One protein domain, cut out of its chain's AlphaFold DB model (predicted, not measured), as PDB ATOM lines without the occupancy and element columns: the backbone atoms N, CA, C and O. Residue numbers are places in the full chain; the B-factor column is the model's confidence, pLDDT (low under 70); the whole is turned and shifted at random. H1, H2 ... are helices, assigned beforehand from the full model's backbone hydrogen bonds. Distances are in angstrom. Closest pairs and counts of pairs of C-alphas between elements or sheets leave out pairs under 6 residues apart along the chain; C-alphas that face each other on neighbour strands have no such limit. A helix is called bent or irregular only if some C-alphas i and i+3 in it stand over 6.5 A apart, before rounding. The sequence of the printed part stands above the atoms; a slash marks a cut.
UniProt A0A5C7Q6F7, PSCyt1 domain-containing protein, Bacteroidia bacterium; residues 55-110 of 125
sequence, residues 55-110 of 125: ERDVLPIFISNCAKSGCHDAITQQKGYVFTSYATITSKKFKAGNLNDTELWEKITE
ATOM      1  N   GLU A  55      75.140 138.027  92.320       96.06
ATOM      2  CA  GLU A  55      75.672 136.758  91.821       96.06
ATOM      3  C   GLU A  55      76.872 136.946  90.887       96.06
ATOM      4  O   GLU A  55      77.806 136.144  90.926       96.06
ATOM      5  N   ARG A  56      76.857 137.996  90.055       94.75
ATOM      6  CA  ARG A  56      77.913 138.278  89.072       94.75
ATOM      7  C   ARG A  56      79.080 139.053  89.678       94.75
ATOM      8  O   ARG A  56      80.228 138.731  89.390       94.75
ATOM      9  N   ASP A  57      78.784 140.053  90.504       94.75
ATOM     10  CA  ASP A  57      79.755 141.084  90.875       94.75
ATOM     11  C   ASP A  57      80.268 140.920  92.318       94.75
ATOM     12  O   ASP A  57      81.397 141.300  92.617       94.75
ATOM     13  N   VAL A  58      79.477 140.328  93.224       95.94
ATOM     14  CA  VAL A  58      79.800 140.261  94.665       95.94
ATOM     15  C   VAL A  58      80.111 138.837  95.130       95.94
ATOM     16  O   VAL A  58      81.122 138.605  95.795       95.94
ATOM     17  N   LEU A  59      79.278 137.858  94.776       98.00
ATOM     18  CA  LEU A  59      79.434 136.463  95.188       98.00
ATOM     19  C   LEU A  59      80.808 135.866  94.820       98.00
ATOM     20  O   LEU A  59      81.378 135.174  95.670       98.00
ATOM     21  N   PRO A  60      81.412 136.145  93.644       97.50
ATOM     22  CA  PRO A  60      82.732 135.607  93.314       97.50
ATOM     23  C   PRO A  60      83.835 136.010  94.299       97.50
ATOM     24  O   PRO A  60      84.781 135.242  94.494       97.50
ATOM     25  N   ILE A  61      83.708 137.162  94.970       96.12
ATOM     26  CA  ILE A  61      84.652 137.611  96.004       96.12
ATOM     27  C   ILE A  61      84.600 136.658  97.204       96.12
ATOM     28  O   ILE A  61      85.647 136.206  97.674       96.12
ATOM     29  N   PHE A  62      83.394 136.294  97.649       97.44
ATOM     30  CA  PHE A  62      83.189 135.342  98.743       97.44
ATOM     31  C   PHE A  62      83.675 133.942  98.387       97.44
ATOM     32  O   PHE A  62      84.372 133.319  99.189       97.44
ATOM     33  N   ILE A  63      83.357 133.458  97.183       97.56
ATOM     34  CA  ILE A  63      83.802 132.138  96.719       97.56
ATOM     35  C   ILE A  63      85.329 132.065  96.671       97.56
ATOM     36  O   ILE A  63      85.921 131.099  97.147       97.56
ATOM     37  N   SER A  64      85.973 133.113  96.157       95.50
ATOM     38  CA  SER A  64      87.424 133.123  95.957       95.50
ATOM     39  C   SER A  64      88.209 133.301  97.253       95.50
ATOM     40  O   SER A  64      89.319 132.784  97.363       95.50
ATOM     41  N   ASN A  65      87.664 134.021  98.241       95.88
ATOM     42  CA  ASN A  65      88.431 134.442  99.418       95.88
ATOM     43  C   ASN A  65      87.956 133.835 100.740       95.88
ATOM     44  O   ASN A  65      88.769 133.696 101.652       95.88
ATOM     45  N   CYS A  66      86.687 133.436 100.849       96.25
ATOM     46  CA  CYS A  66      86.080 133.058 102.127       96.25
ATOM     47  C   CYS A  66      85.541 131.618 102.129       96.25
ATOM     48  O   CYS A  66      85.812 130.860 103.062       96.25
ATOM     49  N   ALA A  67      84.826 131.210 101.076       97.19
ATOM     50  CA  ALA A  67      84.260 129.866 100.926       97.19
ATOM     51  C   ALA A  67      85.266 128.859 100.337       97.19
ATOM     52  O   ALA A  67      84.922 128.003  99.523       97.19
ATOM     53  N   LYS A  68      86.529 128.975 100.756       94.88
ATOM     54  CA  LYS A  68      87.587 128.022 100.416       94.88
ATOM     55  C   LYS A  68      87.393 126.727 101.201       94.88
ATOM     56  O   LYS A  68      86.929 126.769 102.340       94.88
ATOM     57  N   SER A  69      87.821 125.612 100.610       95.38
ATOM     58  CA  SER A  69      87.858 124.312 101.288       95.38
ATOM     59  C   SER A  69      88.621 124.414 102.612       95.38
ATOM     60  O   SER A  69      89.752 124.903 102.639       95.38
ATOM     61  N   GLY A  70      87.997 123.981 103.703       95.44
ATOM     62  CA  GLY A  70      88.540 124.084 105.059       95.44
ATOM     63  C   GLY A  70      88.189 125.390 105.788       95.44
ATOM     64  O   GLY A  70      88.586 125.564 106.942       95.44
ATOM     65  N   CYS A  71      87.459 126.309 105.148       96.25
ATOM     66  CA  CYS A  71      87.066 127.608 105.704       96.25
ATOM     67  C   CYS A  71      85.536 127.722 105.814       96.25
ATOM     68  O   CYS A  71      84.898 126.904 106.477       96.25
ATOM     69  N   HIS A  72      84.929 128.740 105.200       97.31
ATOM     70  CA  HIS A  72      83.484 129.000 105.240       97.31
ATOM     71  C   HIS A  72      82.758 128.408 104.025       97.31
ATOM     72  O   HIS A  72      81.827 129.004 103.477       97.31
ATOM     73  N   ASP A  73      83.237 127.256 103.555       97.75
ATOM     74  CA  ASP A  73      82.583 126.456 102.524       97.75
ATOM     75  C   ASP A  73      81.366 125.690 103.095       97.75
ATOM     76  O   ASP A  73      81.121 125.686 104.304       97.75
ATOM     77  N   ALA A  74      80.587 125.045 102.223       97.25
ATOM     78  CA  ALA A  74      79.358 124.342 102.609       97.25
ATOM     79  C   ALA A  74      79.583 123.071 103.456       97.25
ATOM     80  O   ALA A  74      78.649 122.597 104.102       97.25
ATOM     81  N   ILE A  75      80.791 122.511 103.453       97.75
ATOM     82  CA  ILE A  75      81.172 121.289 104.168       97.75
ATOM     83  C   ILE A  75      81.798 121.644 105.519       97.75
ATOM     84  O   ILE A  75      81.332 121.172 106.552       97.75
ATOM     85  N   THR A  76      82.841 122.476 105.525       98.12
ATOM     86  CA  THR A  76      83.626 122.785 106.727       98.12
ATOM     87  C   THR A  76      82.909 123.760 107.649       98.12
ATOM     88  O   THR A  76      82.980 123.618 108.868       98.12
ATOM     89  N   GLN A  77      82.228 124.756 107.073       97.25
ATOM     90  CA  GLN A  77      81.426 125.741 107.796       97.25
ATOM     91  C   GLN A  77      82.133 126.321 109.038       97.25
ATOM     92  O   GLN A  77      81.572 126.320 110.138       97.25
ATOM     93  N   GLN A  78      83.381 126.792 108.914       96.25
ATOM     94  CA  GLN A  78      84.151 127.318 110.051       96.25
ATOM     95  C   GLN A  78      83.337 128.336 110.860       96.25
ATOM     96  O   GLN A  78      82.705 129.239 110.307       96.25
ATOM     97  N   LYS A  79      83.322 128.164 112.189       94.94
ATOM     98  CA  LYS A  79      82.514 128.965 113.133       94.94
ATOM     99  C   LYS A  79      81.005 129.012 112.791       94.94
ATOM    100  O   LYS A  79      80.281 129.917 113.219       94.94
ATOM    101  N   GLY A  80      80.515 128.025 112.039       96.50
ATOM    102  CA  GLY A  80      79.132 127.903 111.584       96.50
ATOM    103  C   GLY A  80      78.727 128.919 110.513       96.50
ATOM    104  O   GLY A  80      77.563 129.309 110.490       96.50
ATOM    105  N   TYR A  81      79.666 129.406 109.698       97.69
ATOM    106  CA  TYR A  81      79.397 130.325 108.584       97.69
ATOM    107  C   TYR A  81      79.582 129.628 107.232       97.69
ATOM    108  O   TYR A  81      80.557 128.900 107.047       97.69
ATOM    109  N   VAL A  82      78.676 129.904 106.284       98.19
ATOM    110  CA  VAL A  82      78.716 129.400 104.900       98.19
ATOM    111  C   VAL A  82      78.565 130.564 103.927       98.19
ATOM    112  O   VAL A  82      77.523 131.218 103.884       98.19
ATOM    113  N   PHE A  83      79.585 130.818 103.110       97.62
ATOM    114  CA  PHE A  83      79.638 131.991 102.231       97.62
ATOM    115  C   PHE A  83      79.507 131.659 100.740       97.62
ATOM    116  O   PHE A  83      80.163 132.257  99.893       97.62
ATOM    117  N   THR A  84      78.645 130.694 100.414       97.81
ATOM    118  CA  THR A  84      78.445 130.193  99.043       97.81
ATOM    119  C   THR A  84      77.205 130.748  98.337       97.81
ATOM    120  O   THR A  84      76.992 130.453  97.165       97.81
ATOM    121  N   SER A  85      76.371 131.534  99.024       98.12
ATOM    122  CA  SER A  85      75.146 132.115  98.461       98.12
ATOM    123  C   SER A  85      74.694 133.352  99.239       98.12
ATOM    124  O   SER A  85      75.061 133.518 100.403       98.12
ATOM    125  N   TYR A  86      73.832 134.179  98.640       97.44
ATOM    126  CA  TYR A  86      73.233 135.334  99.320       97.44
ATOM    127  C   TYR A  86      72.530 134.938 100.626       97.44
ATOM    128  O   TYR A  86      72.750 135.544 101.677       97.44
ATOM    129  N   ALA A  87      71.708 133.886 100.561       98.19
ATOM    130  CA  ALA A  87      70.916 133.420 101.692       98.19
ATOM    131  C   ALA A  87      71.806 132.999 102.865       98.19
ATOM    132  O   ALA A  87      71.541 133.367 104.005       98.19
ATOM    133  N   THR A  88      72.893 132.274 102.597       98.06
ATOM    134  CA  THR A  88      73.784 131.813 103.665       98.06
ATOM    135  C   THR A  88      74.681 132.933 104.197       98.06
ATOM    136  O   THR A  88      74.870 133.009 105.410       98.06
ATOM    137  N   ILE A  89      75.145 133.858 103.344       97.62
ATOM    138  CA  ILE A  89      75.944 135.031 103.752       97.62
ATOM    139  C   ILE A  89      75.162 135.945 104.698       97.62
ATOM    140  O   ILE A  89      75.706 136.428 105.688       97.62
ATOM    141  N   THR A  90      73.877 136.154 104.424       96.88
ATOM    142  CA  THR A  90      73.025 137.070 105.199       96.88
ATOM    143  C   THR A  90      72.298 136.403 106.370       96.88
ATOM    144  O   THR A  90      71.649 137.081 107.161       96.88
ATOM    145  N   SER A  91      72.424 135.080 106.522       95.88
ATOM    146  CA  SER A  91      71.672 134.301 107.520       95.88
ATOM    147  C   SER A  91      72.072 134.563 108.973       95.88
ATOM    148  O   SER A  91      71.291 134.292 109.888       95.88
ATOM    149  N   LYS A  92      73.292 135.054 109.214       94.25
ATOM    150  CA  LYS A  92      73.877 135.110 110.553       94.25
ATOM    151  C   LYS A  92      74.697 136.373 110.743       94.25
ATOM    152  O   LYS A  92      75.611 136.638 109.973       94.25
ATOM    153  N   LYS A  93      74.379 137.106 111.818       95.56
ATOM    154  CA  LYS A  93      75.112 138.307 112.262       95.56
ATOM    155  C   LYS A  93      75.378 139.279 111.107       95.56
ATOM    156  O   LYS A  93      76.477 139.799 110.951       95.56
ATOM    157  N   PHE A  94      74.345 139.481 110.294       96.56
ATOM    158  CA  PHE A  94      74.348 140.362 109.140       96.56
ATOM    159  C   PHE A  94      73.124 141.269 109.220       96.56
ATOM    160  O   PHE A  94      71.989 140.788 109.295       96.56
ATOM    161  N   LYS A  95      73.346 142.582 109.184       96.44
ATOM    162  CA  LYS A  95      72.281 143.579 109.208       96.44
ATOM    163  C   LYS A  95      72.333 144.415 107.936       96.44
ATOM    164  O   LYS A  95      73.190 145.277 107.767       96.44
ATOM    165  N   ALA A  96      71.374 144.182 107.041       92.75
ATOM    166  CA  ALA A  96      71.255 144.953 105.808       92.75
ATOM    167  C   ALA A  96      71.185 146.462 106.109       92.75
ATOM    168  O   ALA A  96      70.400 146.900 106.952       92.75
ATOM    169  N   GLY A  97      72.034 147.240 105.433       93.75
ATOM    170  CA  GLY A  97      72.143 148.688 105.623       93.75
ATOM    171  C   GLY A  97      72.887 149.134 106.888       93.75
ATOM    172  O   GLY A  97      73.038 150.334 107.086       93.75
ATOM    173  N   ASN A  98      73.374 148.214 107.731       95.88
ATOM    174  CA  ASN A  98      74.147 148.547 108.926       95.88
ATOM    175  C   ASN A  98      75.415 147.687 109.026       95.88
ATOM    176  O   ASN A  98      75.409 146.569 109.544       95.88
ATOM    177  N   LEU A  99      76.521 148.255 108.551       93.31
ATOM    178  CA  LEU A  99      77.832 147.609 108.569       93.31
ATOM    179  C   LEU A  99      78.371 147.405 109.993       93.31
ATOM    180  O   LEU A  99      79.031 146.405 110.251       93.31
ATOM    181  N   ASN A 100      78.038 148.301 110.929       93.38
ATOM    182  CA  ASN A 100      78.506 148.224 112.318       93.38
ATOM    183  C   ASN A 100      77.857 147.073 113.104       93.38
ATOM    184  O   ASN A 100      78.386 146.667 114.131       93.38
ATOM    185  N   ASP A 101      76.717 146.559 112.635       93.75
ATOM    186  CA  ASP A 101      76.002 145.415 113.223       93.75
ATOM    187  C   ASP A 101      76.097 144.172 112.314       93.75
ATOM    188  O   ASP A 101      75.193 143.339 112.235       93.75
ATOM    189  N   THR A 102      77.192 144.079 111.554       96.62
ATOM    190  CA  THR A 102      77.486 142.964 110.655       96.62
ATOM    191  C   THR A 102      78.865 142.395 110.979       96.62
ATOM    192  O   THR A 102      79.884 142.994 110.644       96.62
ATOM    193  N   GLU A 103      78.908 141.204 111.582       95.38
ATOM    194  CA  GLU A 103      80.159 140.553 112.013       95.38
ATOM    195  C   GLU A 103      81.101 140.303 110.828       95.38
ATOM    196  O   GLU A 103      82.311 140.460 110.945       95.38
ATOM    197  N   LEU A 104      80.552 139.972 109.655       94.94
ATOM    198  CA  LEU A 104      81.343 139.831 108.434       94.94
ATOM    199  C   LEU A 104      82.160 141.099 108.132       94.94
ATOM    200  O   LEU A 104      83.340 140.997 107.810       94.94
ATOM    201  N   TRP A 105      81.537 142.278 108.233       95.06
ATOM    202  CA  TRP A 105      82.186 143.553 107.934       95.06
ATOM    203  C   TRP A 105      83.253 143.892 108.976       95.06
ATOM    204  O   TRP A 105      84.364 144.279 108.615       95.06
ATOM    205  N   GLU A 106      82.945 143.671 110.255       95.25
ATOM    206  CA  GLU A 106      83.905 143.802 111.354       95.25
ATOM    207  C   GLU A 106      85.160 142.957 111.088       95.25
ATOM    208  O   GLU A 106      86.273 143.474 111.102       95.25
ATOM    209  N   LYS A 107      85.001 141.667 110.762       95.38
ATOM    210  CA  LYS A 107      86.145 140.756 110.609       95.38
ATOM    211  C   LYS A 107      87.021 141.034 109.394       95.38
ATOM    212  O   LYS A 107      88.221 140.781 109.478       95.38
ATOM    213  N   ILE A 108      86.475 141.540 108.288       94.12
ATOM    214  CA  ILE A 108      87.299 141.885 107.114       94.12
ATOM    215  C   ILE A 108      88.010 143.236 107.264       94.12
ATOM    216  O   ILE A 108      89.022 143.458 106.608       94.12
ATOM    217  N   THR A 109      87.516 144.122 108.136       93.56
ATOM    218  CA  THR A 109      88.108 145.452 108.388       93.56
ATOM    219  C   THR A 109      88.932 145.537 109.679       93.56
ATOM    220  O   THR A 109      89.516 146.583 109.975       93.56
ATOM    221  N   GLU A 110      89.017 144.433 110.424       94.06
ATOM    222  CA  GLU A 110      89.815 144.301 111.642       94.06
ATOM    223  C   GLU A 110      91.301 144.616 111.388       94.06
ATOM    224  O   GLU A 110      91.891 144.203 110.388       94.06
TER     225      GLU A 110
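What this domain is: This is residues 55 to 110 of the 125 residues of the protein "PSCyt1 domain-containing protein" of Bacteroidia bacterium (UniProt A0A5C7Q6F7). Three short helices stand round a loop-rich body, joined by two long loops that swing out to opposite ends of it. The first loop, residues 66 to 85, also passes through the middle. The printed part has 56 residues with three named helices, H1, H2 and H3 in that order, and no named strand. The class is all helix, though just 23 residues are in named elements. The whole is compact, with a radius of gyration of the C-alphas of 10.8 A and spans of 28 by 26 by 21 A.

How they stand to each other: Start with H1, residues 55 to 65; it is close to but not clearly touching H2, residues 86 to 90, where the closest C-alphas, of Leu 59 and Tyr 86, are 7.5 A apart. H3, residues 103 to 109, is apart from both. In H2 and H3 every O i to N i+4 pair is within hydrogen-bond range; in H1 3 of 7 are, beside 4 of 8 O i to N i+3 pairs.

Where its parts are: Find C-alpha 55 at (75.672, 136.758, 91.821); from there H1 runs 15.0 A to C-alpha 65. It is only just irregular: C-alphas 57 and 60 are 6.7 A apart. H2 measures 6.1 A; H3 runs 10.0 A to C-alpha 109 at (88.108, 145.452, 108.388).

The domain as a whole: Look at Gly 70 and Gly 97 for the farthest C-alphas, 29.6 A apart. Both links, H1 to H2 and H2 to H3, are long. The printed part has no cut, and no printed residue is under 70 in pLDDT.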